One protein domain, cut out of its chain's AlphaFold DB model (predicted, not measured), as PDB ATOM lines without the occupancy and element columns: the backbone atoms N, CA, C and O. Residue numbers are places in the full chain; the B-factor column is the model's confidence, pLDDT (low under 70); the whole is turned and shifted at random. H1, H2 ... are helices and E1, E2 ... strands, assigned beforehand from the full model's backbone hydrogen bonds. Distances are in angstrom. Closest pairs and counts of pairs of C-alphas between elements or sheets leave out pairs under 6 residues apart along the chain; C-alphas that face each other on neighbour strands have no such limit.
ATOM      1  N   ALA A  78     -45.837  -8.304   6.567       98.25
ATOM      2  CA  ALA A  78     -46.952  -8.845   7.335       98.25
ATOM      3  C   ALA A  78     -46.550 -10.119   8.093       98.25
ATOM      4  O   ALA A  78     -46.801 -10.211   9.294       98.25
ATOM      5  N   ASP A  79     -45.870 -11.053   7.429       98.38
ATOM      6  CA  ASP A  79     -45.421 -12.304   8.053       98.38
ATOM      7  C   ASP A  79     -44.360 -12.052   9.126       98.38
ATOM      8  O   ASP A  79     -44.401 -12.668  10.191       98.38
ATOM      9  N   LEU A  80     -43.456 -11.090   8.903       97.56
ATOM     10  CA  LEU A  80     -42.496 -10.668   9.923       97.56
ATOM     11  C   LEU A  80     -43.204 -10.103  11.159       97.56
ATOM     12  O   LEU A  80     -42.860 -10.475  12.281       97.56
ATOM     13  N   ASN A  81     -44.245  -9.283  10.986       98.44
ATOM     14  CA  ASN A  81     -45.044  -8.816  12.123       98.44
ATOM     15  C   ASN A  81     -45.708  -9.982  12.869       98.44
ATOM     16  O   ASN A  81     -45.711  -9.986  14.097       98.44
ATOM     17  N   VAL A  82     -46.245 -10.979  12.159       98.50
ATOM     18  CA  VAL A  82     -46.832 -12.177  12.785       98.50
ATOM     19  C   VAL A  82     -45.778 -12.952  13.575       98.50
ATOM     20  O   VAL A  82     -46.019 -13.289  14.734       98.50
ATOM     21  N   PHE A  83     -44.605 -13.188  12.988       98.06
ATOM     22  CA  PHE A  83     -43.506 -13.905  13.629       98.06
ATOM     23  C   PHE A  83     -43.042 -13.214  14.916       98.06
ATOM     24  O   PHE A  83     -43.034 -13.835  15.979       98.06
ATOM     25  N   PHE A  84     -42.698 -11.924  14.845       97.81
ATOM     26  CA  PHE A  84     -42.178 -11.199  16.005       97.81
ATOM     27  C   PHE A  84     -43.223 -11.049  17.113       97.81
ATOM     28  O   PHE A  84     -42.874 -11.131  18.290       97.81
ATOM     29  N   ARG A  85     -44.508 -10.896  16.765       98.19
ATOM     30  CA  ARG A  85     -45.591 -10.929  17.757       98.19
ATOM     31  C   ARG A  85     -45.718 -12.292  18.412       98.19
ATOM     32  O   ARG A  85     -45.716 -12.361  19.631       98.19
ATOM     33  N   ALA A  86     -45.771 -13.369  17.630       98.38
ATOM     34  CA  ALA A  86     -45.877 -14.722  18.170       98.38
ATOM     35  C   ALA A  86     -44.684 -15.078  19.075       98.38
ATOM     36  O   ALA A  86     -44.862 -15.753  20.089       98.38
ATOM     37  N   LEU A  87     -43.484 -14.595  18.741       97.69
ATOM     38  CA  LEU A  87     -42.299 -14.714  19.586       97.69
ATOM     39  C   LEU A  87     -42.482 -13.984  20.926       97.69
ATOM     40  O   LEU A  87     -42.272 -14.583  21.978       97.69
ATOM     41  N   ALA A  88     -42.889 -12.713  20.888       97.44
ATOM     42  CA  ALA A  88     -43.021 -11.872  22.078       97.44
ATOM     43  C   ALA A  88     -44.230 -12.230  22.965       97.44
ATOM     44  O   ALA A  88     -44.178 -12.043  24.177       97.44
ATOM     45  N   GLU A  89     -45.294 -12.775  22.372       96.94
ATOM     46  CA  GLU A  89     -46.500 -13.268  23.054       96.94
ATOM     47  C   GLU A  89     -46.299 -14.678  23.661       96.94
ATOM     48  O   GLU A  89     -47.250 -15.255  24.184       96.94
ATOM     49  N   GLY A  90     -45.095 -15.268  23.573       96.56
ATOM     50  CA  GLY A  90     -44.789 -16.583  24.162       96.56
ATOM     51  C   GLY A  90     -45.383 -17.776  23.402       96.56
ATOM     52  O   GLY A  90     -45.477 -18.882  23.929       96.56
ATOM     53  N   ARG A  91     -45.799 -17.584  22.143       97.88
ATOM     54  CA  ARG A  91     -46.416 -18.642  21.320       97.88
ATOM     55  C   ARG A  91     -45.396 -19.563  20.654       97.88
ATOM     56  O   ARG A  91     -45.757 -20.661  20.240       97.88
ATOM     57  N   LEU A  92     -44.155 -19.098  20.500       97.62
ATOM     58  CA  LEU A  92     -43.067 -19.849  19.858       97.62
ATOM     59  C   LEU A  92     -42.058 -20.414  20.857       97.62
ATOM     60  O   LEU A  92     -41.430 -21.432  20.586       97.62
ATOM     61  N   LEU A  93     -41.887 -19.743  21.994       97.06
ATOM     62  CA  LEU A  93     -40.916 -20.088  23.021       97.06
ATOM     63  C   LEU A  93     -41.553 -19.919  24.402       97.06
ATOM     64  O   LEU A  93     -42.348 -18.994  24.572       97.06
ATOM     65  N   PRO A  94     -41.169 -20.734  25.399       97.00
ATOM     66  CA  PRO A  94     -41.553 -20.468  26.778       97.00
ATOM     67  C   PRO A  94     -40.975 -19.133  27.280       97.00
ATOM     68  O   PRO A  94     -39.943 -18.650  26.800       97.00
ATOM     69  N   ASP A  95     -41.622 -18.562  28.298       95.62
ATOM     70  CA  ASP A  95     -41.304 -17.232  28.838       95.62
ATOM     71  C   ASP A  95     -39.841 -17.078  29.270       95.62
ATOM     72  O   ASP A  95     -39.253 -16.003  29.127       95.62
ATOM     73  N   GLU A  96     -39.234 -18.154  29.779       97.62
ATOM     74  CA  GLU A  96     -37.826 -18.158  30.175       97.62
ATOM     75  C   GLU A  96     -36.921 -17.850  28.982       97.62
ATOM     76  O   GLU A  96     -36.089 -16.946  29.057       97.62
ATOM     77  N   GLN A  97     -37.097 -18.551  27.861       98.00
ATOM     78  CA  GLN A  97     -36.294 -18.352  26.658       98.00
ATOM     79  C   GLN A  97     -36.514 -16.954  26.080       98.00
ATOM     80  O   GLN A  97     -35.539 -16.300  25.713       98.00
ATOM     81  N   TRP A  98     -37.753 -16.450  26.071       96.81
ATOM     82  CA  TRP A  98     -38.024 -15.073  25.646       96.81
ATOM     83  C   TRP A  98     -37.285 -14.049  26.516       96.81
ATOM     84  O   TRP A  98     -36.691 -13.089  26.016       96.81
ATOM     85  N   ARG A  99     -37.267 -14.266  27.833       96.19
ATOM     86  CA  ARG A  99     -36.540 -13.412  28.775       96.19
ATOM     87  C   ARG A  99     -35.026 -13.489  28.570       96.19
ATOM     88  O   ARG A  99     -34.362 -12.461  28.673       96.19
ATOM     89  N   GLN A 100     -34.484 -14.663  28.242       97.19
ATOM     90  CA  GLN A 100     -33.069 -14.811  27.886       97.19
ATOM     91  C   GLN A 100     -32.731 -14.103  26.568       97.19
ATOM     92  O   GLN A 100     -31.718 -13.412  26.509       97.19
ATOM     93  N   MET A 101     -33.581 -14.208  25.538       97.06
ATOM     94  CA  MET A 101     -33.355 -13.536  24.252       97.06
ATOM     95  C   MET A 101     -33.260 -12.019  24.391       97.06
ATOM     96  O   MET A 101     -32.414 -11.398  23.754       97.06
ATOM     97  N   ARG A 102     -34.090 -11.434  25.260       95.12
ATOM     98  CA  ARG A 102     -34.110  -9.991  25.531       95.12
ATOM     99  C   ARG A 102     -33.074  -9.518  26.539       95.12
ATOM    100  O   ARG A 102     -32.935  -8.315  26.732       95.12
ATOM    101  N   ARG A 103     -32.366 -10.420  27.221       94.94
ATOM    102  CA  ARG A 103     -31.313 -10.017  28.150       94.94
ATOM    103  C   ARG A 103     -30.092  -9.585  27.348       94.94
ATOM    104  O   ARG A 103     -29.290 -10.416  26.929       94.94
ATOM    105  N   THR A 104     -29.971  -8.283  27.139       91.12
ATOM    106  CA  THR A 104     -28.920  -7.705  26.309       91.12
ATOM    107  C   THR A 104     -27.619  -7.472  27.071       91.12
ATOM    108  O   THR A 104     -27.632  -7.199  28.274       91.12
ATOM    109  N   VAL A 105     -26.502  -7.477  26.350       88.06
ATOM    110  CA  VAL A 105     -25.205  -6.974  26.818       88.06
ATOM    111  C   VAL A 105     -24.788  -5.742  26.007       88.06
ATOM    112  O   VAL A 105     -25.219  -5.615  24.859       88.06
ATOM    113  N   PRO A 106     -23.976  -4.829  26.566       83.19
ATOM    114  CA  PRO A 106     -23.381  -3.738  25.798       83.19
ATOM    115  C   PRO A 106     -22.536  -4.264  24.628       83.19
ATOM    116  O   PRO A 106     -21.770  -5.211  24.797       83.19
ATOM    117  N   ARG A 107     -22.654  -3.633  23.458       71.88
ATOM    118  CA  ARG A 107     -21.756  -3.825  22.314       71.88
ATOM    119  C   ARG A 107     -20.598  -2.841  22.475       71.88
ATOM    120  O   ARG A 107     -20.798  -1.639  22.343       71.88
ATOM    121  N   THR A 108     -19.429  -3.327  22.882       64.31
ATOM    122  CA  THR A 108     -18.291  -2.472  23.287       64.31
ATOM    123  C   THR A 108     -16.975  -2.847  22.610       64.31
ATOM    124  O   THR A 108     -15.918  -2.405  23.048       64.31
ATOM    125  N   ASP A 109     -17.010  -3.712  21.603       64.06
ATOM    126  CA  ASP A 109     -15.826  -4.269  20.954       64.06
ATOM    127  C   ASP A 109     -15.346  -3.473  19.732       64.06
ATOM    128  O   ASP A 109     -14.162  -3.561  19.402       64.06
ATOM    129  N   ASP A 110     -16.202  -2.641  19.127       63.66
ATOM    130  CA  ASP A 110     -15.837  -1.772  18.004       63.66
ATOM    131  C   ASP A 110     -16.122  -0.282  18.308       63.66
ATOM    132  O   ASP A 110     -17.273   0.089  18.556       63.66
ATOM    133  N   PRO A 111     -15.102   0.597  18.292       63.16
ATOM    134  CA  PRO A 111     -15.277   2.043  18.434       63.16
ATOM    135  C   PRO A 111     -16.242   2.655  17.409       63.16
ATOM    136  O   PRO A 111     -16.950   3.603  17.742       63.16
ATOM    137  N   GLU A 112     -16.287   2.115  16.189       66.00
ATOM    138  CA  GLU A 112     -17.134   2.615  15.099       66.00
ATOM    139  C   GLU A 112     -18.616   2.296  15.385       66.00
ATOM    140  O   GLU A 112     -19.486   3.150  15.215       66.00
ATOM    141  N   ASP A 113     -18.902   1.118  15.953       61.25
ATOM    142  CA  ASP A 113     -20.254   0.743  16.390       61.25
ATOM    143  C   ASP A 113     -20.748   1.584  17.580       61.25
ATOM    144  O   ASP A 113     -21.943   1.867  17.695       61.25
ATOM    145  N   ILE A 114     -19.844   1.977  18.485       61.00
ATOM    146  CA  ILE A 114     -20.173   2.808  19.655       61.00
ATOM    147  C   ILE A 114     -20.563   4.226  19.218       61.00
ATOM    148  O   ILE A 114     -21.483   4.808  19.795       61.00
ATOM    149  N   GLU A 115     -19.890   4.786  18.208       61.00
ATOM    150  CA  GLU A 115     -20.230   6.104  17.657       61.00
ATOM    151  C   GLU A 115     -21.584   6.092  16.939       61.00
ATOM    152  O   GLU A 115     -22.397   6.998  17.144       61.00
ATOM    153  N   GLU A 116     -21.864   5.057  16.144       60.78
ATOM    154  CA  GLU A 116     -23.153   4.926  15.458       60.78
ATOM    155  C   GLU A 116     -24.299   4.604  16.428       60.78
ATOM    156  O   GLU A 116     -25.435   5.046  16.228       60.78
ATOM    157  N   GLN A 117     -24.022   3.843  17.492       62.81
ATOM    158  CA  GLN A 117     -25.017   3.411  18.473       62.81
ATOM    159  C   GLN A 117     -24.460   3.481  19.907       62.81
ATOM    160  O   GLN A 117     -24.125   2.454  20.501       62.81
ATOM    161  N   PRO A 118     -24.498   4.663  20.556       54.94
ATOM    162  CA  PRO A 118     -23.951   4.877  21.907       54.94
ATOM    163  C   PRO A 118     -24.597   4.024  23.011       54.94
ATOM    164  O   PRO A 118     -24.112   3.968  24.139       54.94
ATOM    165  N   ARG A 119     -25.736   3.391  22.708       62.53
ATOM    166  CA  ARG A 119     -26.463   2.452  23.575       62.53
ATOM    167  C   ARG A 119     -26.681   1.100  22.896       62.53
ATOM    168  O   ARG A 119     -27.684   0.443  23.162       62.53
ATOM    169  N   GLY A 120     -25.785   0.711  21.989       66.06
ATOM    170  CA  GLY A 120     -25.839  -0.572  21.303       66.06
ATOM    171  C   GLY A 120     -25.862  -1.700  22.326       66.06
ATOM    172  O   GLY A 120     -24.873  -1.957  23.006       66.06
ATOM    173  N   THR A 121     -27.011  -2.349  22.479       83.81
ATOM    174  CA  THR A 121     -27.171  -3.516  23.344       83.81
ATOM    175  C   THR A 121     -27.700  -4.667  22.506       83.81
ATOM    176  O   THR A 121     -28.547  -4.466  21.642       83.81
ATOM    177  N   TYR A 122     -27.189  -5.878  22.701       88.75
ATOM    178  CA  TYR A 122     -27.623  -7.033  21.914       88.75
ATOM    179  C   TYR A 122     -27.807  -8.249  22.816       88.75
ATOM    180  O   TYR A 122     -26.984  -8.525  23.687       88.75
ATOM    181  N   GLY A 123     -28.931  -8.932  22.654       93.31
ATOM    182  CA  GLY A 123     -29.270 -10.187  23.308       93.31
ATOM    183  C   GLY A 123     -29.066 -11.368  22.363       93.31
ATOM    184  O   GLY A 123     -28.197 -11.351  21.493       93.31
ATOM    185  N   LEU A 124     -29.880 -12.410  22.501       95.25
ATOM    186  CA  LEU A 124     -29.799 -13.569  21.607       95.25
ATOM    187  C   LEU A 124     -30.628 -13.296  20.350       95.25
ATOM    188  O   LEU A 124     -31.830 -13.555  20.322       95.25
ATOM    189  N   GLY A 125     -29.981 -12.739  19.326       93.06
ATOM    190  CA  GLY A 125     -30.628 -12.429  18.047       93.06
ATOM    191  C   GLY A 125     -31.592 -11.242  18.109       93.06
ATOM    192  O   GLY A 125     -32.467 -11.132  17.264       93.06
ATOM    193  N   LEU A 126     -31.489 -10.371  19.113       94.19
ATOM    194  CA  LEU A 126     -32.331  -9.182  19.225       94.19
ATOM    195  C   LEU A 126     -31.548  -8.028  19.828       94.19
ATOM    196  O   LEU A 126     -30.840  -8.199  20.815       94.19
ATOM    197  N   ARG A 127     -31.758  -6.836  19.287       91.25
ATOM    198  CA  ARG A 127     -31.361  -5.569  19.892       91.25
ATOM    199  C   ARG A 127     -32.547  -4.946  20.607       91.25
ATOM    200  O   ARG A 127     -33.663  -4.984  20.090       91.25
ATOM    201  N   GLU A 128     -32.291  -4.317  21.748       92.31
ATOM    202  CA  GLU A 128     -33.231  -3.387  22.373       92.31
ATOM    203  C   GLU A 128     -32.931  -1.960  21.899       92.31
ATOM    204  O   GLU A 128     -31.780  -1.527  21.851       92.31
ATOM    205  N   SER A 129     -33.962  -1.217  21.507       89.56
ATOM    206  CA  SER A 129     -33.832   0.163  21.037       89.56
ATOM    207  C   SER A 129     -34.814   1.073  21.783       89.56
ATOM    208  O   SER A 129     -36.023   0.823  21.742       89.56
ATOM    209  N   PRO A 130     -34.329   2.111  22.493       89.62
ATOM    210  CA  PRO A 130     -35.193   3.022  23.233       89.62
ATOM    211  C   PRO A 130     -35.990   3.915  22.278       89.62
ATOM    212  O   PRO A 130     -35.487   4.353  21.243       89.62
ATOM    213  N   LEU A 131     -37.232   4.215  22.650       89.75
ATOM    214  CA  LEU A 131     -38.077   5.172  21.939       89.75
ATOM    215  C   LEU A 131     -37.951   6.558  22.575       89.75
ATOM    216  O   LEU A 131     -37.859   6.692  23.794       89.75
ATOM    217  N   SER A 132     -38.011   7.607  21.752       90.06
ATOM    218  CA  SER A 132     -37.971   8.999  22.227       90.06
ATOM    219  C   SER A 132     -39.152   9.363  23.134       90.06
ATOM    220  O   SER A 132     -39.019  10.220  23.999       90.06
ATOM    221  N   CYS A 133     -40.295   8.694  22.968       91.50
ATOM    222  CA  CYS A 133     -41.490   8.861  23.797       91.50
ATOM    223  C   CYS A 133     -41.513   7.966  25.050       91.50
ATOM    224  O   CYS A 133     -42.525   7.919  25.748       91.50
ATOM    225  N   GLY A 134     -40.412   7.272  25.346       91.12
ATOM    226  CA  GLY A 134     -40.308   6.340  26.463       91.12
ATOM    227  C   GLY A 134     -40.623   4.893  26.079       91.12
ATOM    228  O   GLY A 134     -41.299   4.602  25.092       91.12
ATOM    229  N   GLY A 135     -40.096   3.970  26.883       91.56
ATOM    230  CA  GLY A 135     -40.099   2.541  26.575       91.56
ATOM    231  C   GLY A 135     -39.071   2.160  25.508       91.56
ATOM    232  O   GLY A 135     -38.181   2.937  25.151       91.56
ATOM    233  N   SER A 136     -39.190   0.933  25.014       93.19
ATOM    234  CA  SER A 136     -38.275   0.342  24.043       93.19
ATOM    235  C   SER A 136     -38.997  -0.641  23.124       93.19
ATOM    236  O   SER A 136     -40.121  -1.079  23.394       93.19
ATOM    237  N   TYR A 137     -38.342  -0.982  22.019       94.81
ATOM    238  CA  TYR A 137     -38.736  -2.077  21.143       94.81
ATOM    239  C   TYR A 137     -37.561  -3.026  20.922       94.81
ATOM    240  O   TYR A 137     -36.397  -2.638  21.037       94.81
ATOM    241  N   PHE A 138     -37.883  -4.267  20.577       95.62
ATOM    242  CA  PHE A 138     -36.923  -5.281  20.167       95.62
ATOM    243  C   PHE A 138     -36.905  -5.404  18.649       95.62
ATOM    244  O   PHE A 138     -37.951  -5.330  18.001       95.62
ATOM    245  N   THR A 139     -35.716  -5.579  18.082       93.94
ATOM    246  CA  THR A 139     -35.504  -5.648  16.633       93.94
ATOM    247  C   THR A 139     -34.382  -6.615  16.274       93.94
ATOM    248  O   THR A 139     -33.456  -6.814  17.057       93.94
ATOM    249  N   HIS A 140     -34.450  -7.184  15.074       93.44
ATOM    250  CA  HIS A 140     -33.303  -7.752  14.376       93.44
ATOM    251  C   HIS A 140     -33.307  -7.175  12.965       93.44
ATOM    252  O   HIS A 140     -34.192  -7.475  12.163       93.44
ATOM    253  N   GLU A 141     -32.343  -6.314  12.666       87.88
ATOM    254  CA  GLU A 141     -32.238  -5.697  11.347       87.88
ATOM    255  C   GLU A 141     -31.705  -6.707  10.334       87.88
ATOM    256  O   GLU A 141     -30.949  -7.613  10.687       87.88
ATOM    257  N   GLY A 142     -32.116  -6.557   9.078       88.31
ATOM    258  CA  GLY A 142     -31.581  -7.326   7.963       88.31
ATOM    259  C   GLY A 142     -31.136  -6.374   6.869       88.31
ATOM    260  O   GLY A 142     -31.966  -5.629   6.348       88.31
ATOM    261  N   ASP A 143     -29.851  -6.418   6.537       85.06
ATOM    262  CA  ASP A 143     -29.241  -5.578   5.513       85.06
ATOM    263  C   ASP A 143     -28.631  -6.457   4.430       85.06
ATOM    264  O   ASP A 143     -27.822  -7.342   4.701       85.06
ATOM    265  N   GLY A 144     -29.030  -6.197   3.193       79.88
ATOM    266  CA  GLY A 144     -28.535  -6.870   2.007       79.88
ATOM    267  C   GLY A 144     -28.476  -5.911   0.830       79.88
ATOM    268  O   GLY A 144     -28.968  -4.778   0.873       79.88
ATOM    269  N   LEU A 145     -27.861  -6.361  -0.260       78.94
ATOM    270  CA  LEU A 145     -27.874  -5.594  -1.498       78.94
ATOM    271  C   LEU A 145     -29.322  -5.448  -1.980       78.94
ATOM    272  O   LEU A 145     -29.988  -6.432  -2.274       78.94
ATOM    273  N   GLY A 146     -29.802  -4.205  -2.030       78.62
ATOM    274  CA  GLY A 146     -31.133  -3.883  -2.549       78.62
ATOM    275  C   GLY A 146     -32.269  -4.105  -1.552       78.62
ATOM    276  O   GLY A 146     -33.408  -3.819  -1.893       78.62
ATOM    277  N   VAL A 147     -31.988  -4.542  -0.318       83.56
ATOM    278  CA  VAL A 147     -33.019  -4.758   0.707       83.56
ATOM    279  C   VAL A 147     -32.515  -4.402   2.104       83.56
ATOM    280  O   VAL A 147     -31.490  -4.893   2.566       83.56
ATOM    281  N   TYR A 148     -33.272  -3.555   2.793       88.00
ATOM    282  CA  TYR A 148     -33.033  -3.163   4.180       88.00
ATOM    283  C   TYR A 148     -34.338  -3.332   4.944       88.00
ATOM    284  O   TYR A 148     -35.341  -2.694   4.620       88.00
ATOM    285  N   THR A 149     -34.348  -4.203   5.944       92.19
ATOM    286  CA  THR A 149     -35.553  -4.536   6.710       92.19
ATOM    287  C   THR A 149     -35.374  -4.159   8.172       92.19
ATOM    288  O   THR A 149     -34.335  -4.421   8.782       92.19
ATOM    289  N   ARG A 150     -36.388  -3.501   8.730       94.06
ATOM    290  CA  ARG A 150     -36.435  -2.981  10.098       94.06
ATOM    291  C   ARG A 150     -37.729  -3.449  10.770       94.06
ATOM    292  O   ARG A 150     -38.732  -2.733  10.713       94.06
ATOM    293  N   PRO A 151     -37.755  -4.664  11.341       96.44
ATOM    294  CA  PRO A 151     -38.855  -5.116  12.180       96.44
ATOM    295  C   PRO A 151     -38.712  -4.545  13.592       96.44
ATOM    296  O   PRO A 151     -37.604  -4.387  14.095       96.44
ATOM    297  N   ALA A 152     -39.818  -4.263  14.256       96.75
ATOM    298  CA  ALA A 152     -39.851  -3.785  15.629       96.75
ATOM    299  C   ALA A 152     -41.031  -4.422  16.354       96.75
ATOM    300  O   ALA A 152     -42.128  -4.483  15.798       96.75
ATOM    301  N   VAL A 153     -40.826  -4.857  17.597       97.94
ATOM    302  CA  VAL A 153     -41.884  -5.417  18.447       97.94
ATOM    303  C   VAL A 153     -41.740  -4.958  19.895       97.94
ATOM    304  O   VAL A 153     -40.629  -4.831  20.410       97.94
ATOM    305  N   THR A 154     -42.855  -4.690  20.572       96.81
ATOM    306  CA  THR A 154     -42.853  -4.414  22.016       96.81
ATOM    307  C   THR A 154     -42.555  -5.684  22.819       96.81
ATOM    308  O   THR A 154     -42.817  -6.793  22.362       96.81
ATOM    309  N   ALA A 155     -42.034  -5.546  24.045       95.06
ATOM    310  CA  ALA A 155     -41.677  -6.687  24.909       95.06
ATOM    311  C   ALA A 155     -42.826  -7.695  25.133       95.06
ATOM    312  O   ALA A 155     -42.581  -8.871  25.387       95.06
ATOM    313  N   ASP A 156     -44.060  -7.194  25.067       94.88
ATOM    314  CA  ASP A 156     -45.323  -7.903  25.275       94.88
ATOM    315  C   ASP A 156     -46.025  -8.321  23.969       94.88
ATOM    316  O   ASP A 156     -47.135  -8.840  24.012       94.88
ATOM    317  N   GLY A 157     -45.436  -8.026  22.805       96.25
ATOM    318  CA  GLY A 157     -45.995  -8.360  21.493       96.25
ATOM    319  C   GLY A 157     -47.246  -7.580  21.071       96.25
ATOM    320  O   GLY A 157     -47.741  -7.789  19.963       96.25
ATOM    321  N   ARG A 158     -47.750  -6.635  21.882       96.44
ATOM    322  CA  ARG A 158     -48.981  -5.880  21.570       96.44
ATOM    323  C   ARG A 158     -48.869  -5.038  20.302       96.44
ATOM    324  O   ARG A 158     -49.881  -4.775  19.653       96.44
ATOM    325  N   ARG A 159     -47.664  -4.581  19.957       97.25
ATOM    326  CA  ARG A 159     -47.401  -3.812  18.736       97.25
ATOM    327  C   ARG A 159     -46.201  -4.396  18.012       97.25
ATOM    328  O   ARG A 159     -45.149  -4.582  18.618       97.25
ATOM    329  N   ALA A 160     -46.358  -4.610  16.709       97.81
ATOM    330  CA  ALA A 160     -45.257  -4.887  15.805       97.81
ATOM    331  C   ALA A 160     -45.404  -4.070  14.524       97.81
ATOM    332  O   ALA A 160     -46.514  -3.897  14.016       97.81
ATOM    333  N   VAL A 161     -44.284  -3.563  14.027       97.94
ATOM    334  CA  VAL A 161     -44.197  -2.810  12.776       97.94
ATOM    335  C   VAL A 161     -42.951  -3.275  12.045       97.94
ATOM    336  O   VAL A 161     -41.886  -3.371  12.644       97.94
ATOM    337  N   THR A 162     -43.071  -3.522  10.745       97.88
ATOM    338  CA  THR A 162     -41.936  -3.878   9.898       97.88
ATOM    339  C   THR A 162     -41.887  -2.946   8.707       97.88
ATOM    340  O   THR A 162     -42.867  -2.812   7.973       97.88
ATOM    341  N   VAL A 163     -40.728  -2.327   8.508       95.69
ATOM    342  CA  VAL A 163     -40.424  -1.510   7.334       95.69
ATOM    343  C   VAL A 163     -39.439  -2.275   6.459       95.69
ATOM    344  O   VAL A 163     -38.441  -2.786   6.959       95.69
ATOM    345  N   SER A 164     -39.714  -2.347   5.160       92.62
ATOM    346  CA  SER A 164     -38.780  -2.858   4.155       92.62
ATOM    347  C   SER A 164     -38.471  -1.744   3.163       92.62
ATOM    348  O   SER A 164     -39.375  -1.037   2.711       92.62
ATOM    349  N   ILE A 165     -37.191  -1.560   2.864       89.69
ATOM    350  CA  ILE A 165     -36.676  -0.499   2.009       89.69
ATOM    351  C   ILE A 165     -35.856  -1.161   0.905       89.69
ATOM    352  O   ILE A 165     -34.839  -1.791   1.177       89.69
ATOM    353  N   THR A 166     -36.273  -0.986  -0.348       83.75
ATOM    354  CA  THR A 166     -35.591  -1.564  -1.521       83.75
ATOM    355  C   THR A 166     -34.549  -0.631  -2.144       83.75
ATOM    356  O   THR A 166     -34.111  -0.780  -3.280       83.75
TER     357      THR A 166
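Overview. This is residues 78 to 166 of the 221 residues of a protein of Streptomyces lydicus (UniProt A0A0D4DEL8). A small antiparallel sheet, E3-E4-E5, has helix H1 packed over one face, and a second little sheet, the hairpin E1-E2, lies near the middle, its strand E2 running on into E3. A long excursion between H2 and E1 holds H3, far from the middle. The printed part has 89 residues, in the order H1 H2 H3 E1 E2 E3 E4 E5, mixed in class. It is compact, radius of gyration of the C-alphas 13.5 A, spanning 37 by 32 by 25 A.

Arrangement. H1, residues 78 to 88, is on the sheet of E3, residues 142 to 144, E4, residues 147 to 153, and E5, residues 160 to 165, at a height over the sheet of 7.7 A. It lies over E4 and E5, slantwise at 39 degrees to E4 on the local plane; C-alphas 81 and 160 are its closest to E5, 5.4 A. H2, residues 95 to 101, is close to H1 but not clearly touching, Ala 88 and Trp 98 having the closest C-alphas, 6.9 A. H3, residues 111 to 116, touches no helix. Every O i to N i+4 pair is within hydrogen-bond range in H1, H2 and H3. E1, residues 127 to 130, and E2, residues 136 to 139, form an antiparallel hairpin, with N 127 and O 139 2.8 A apart. E3, E4 and E5 form a meander, each the antiparallel neighbour of the one before: N 149 and O 142 are 2.8 A apart, N 150 and O 163 2.8 A.

Along the chain. H1 measures 15.6 A from C-alpha 78 at (-46.952, -8.845, 7.335). E4 measures 19.8 A; E5, 16.8 A, ends with C-alpha 165 at (-36.676, -0.499, 2.009).

Size, cuts and confidence. C-alphas 91 and 111 are farthest apart, 37.5 A. The printed part has no cut and no long link. Residues 108 to 120 have pLDDT under 70.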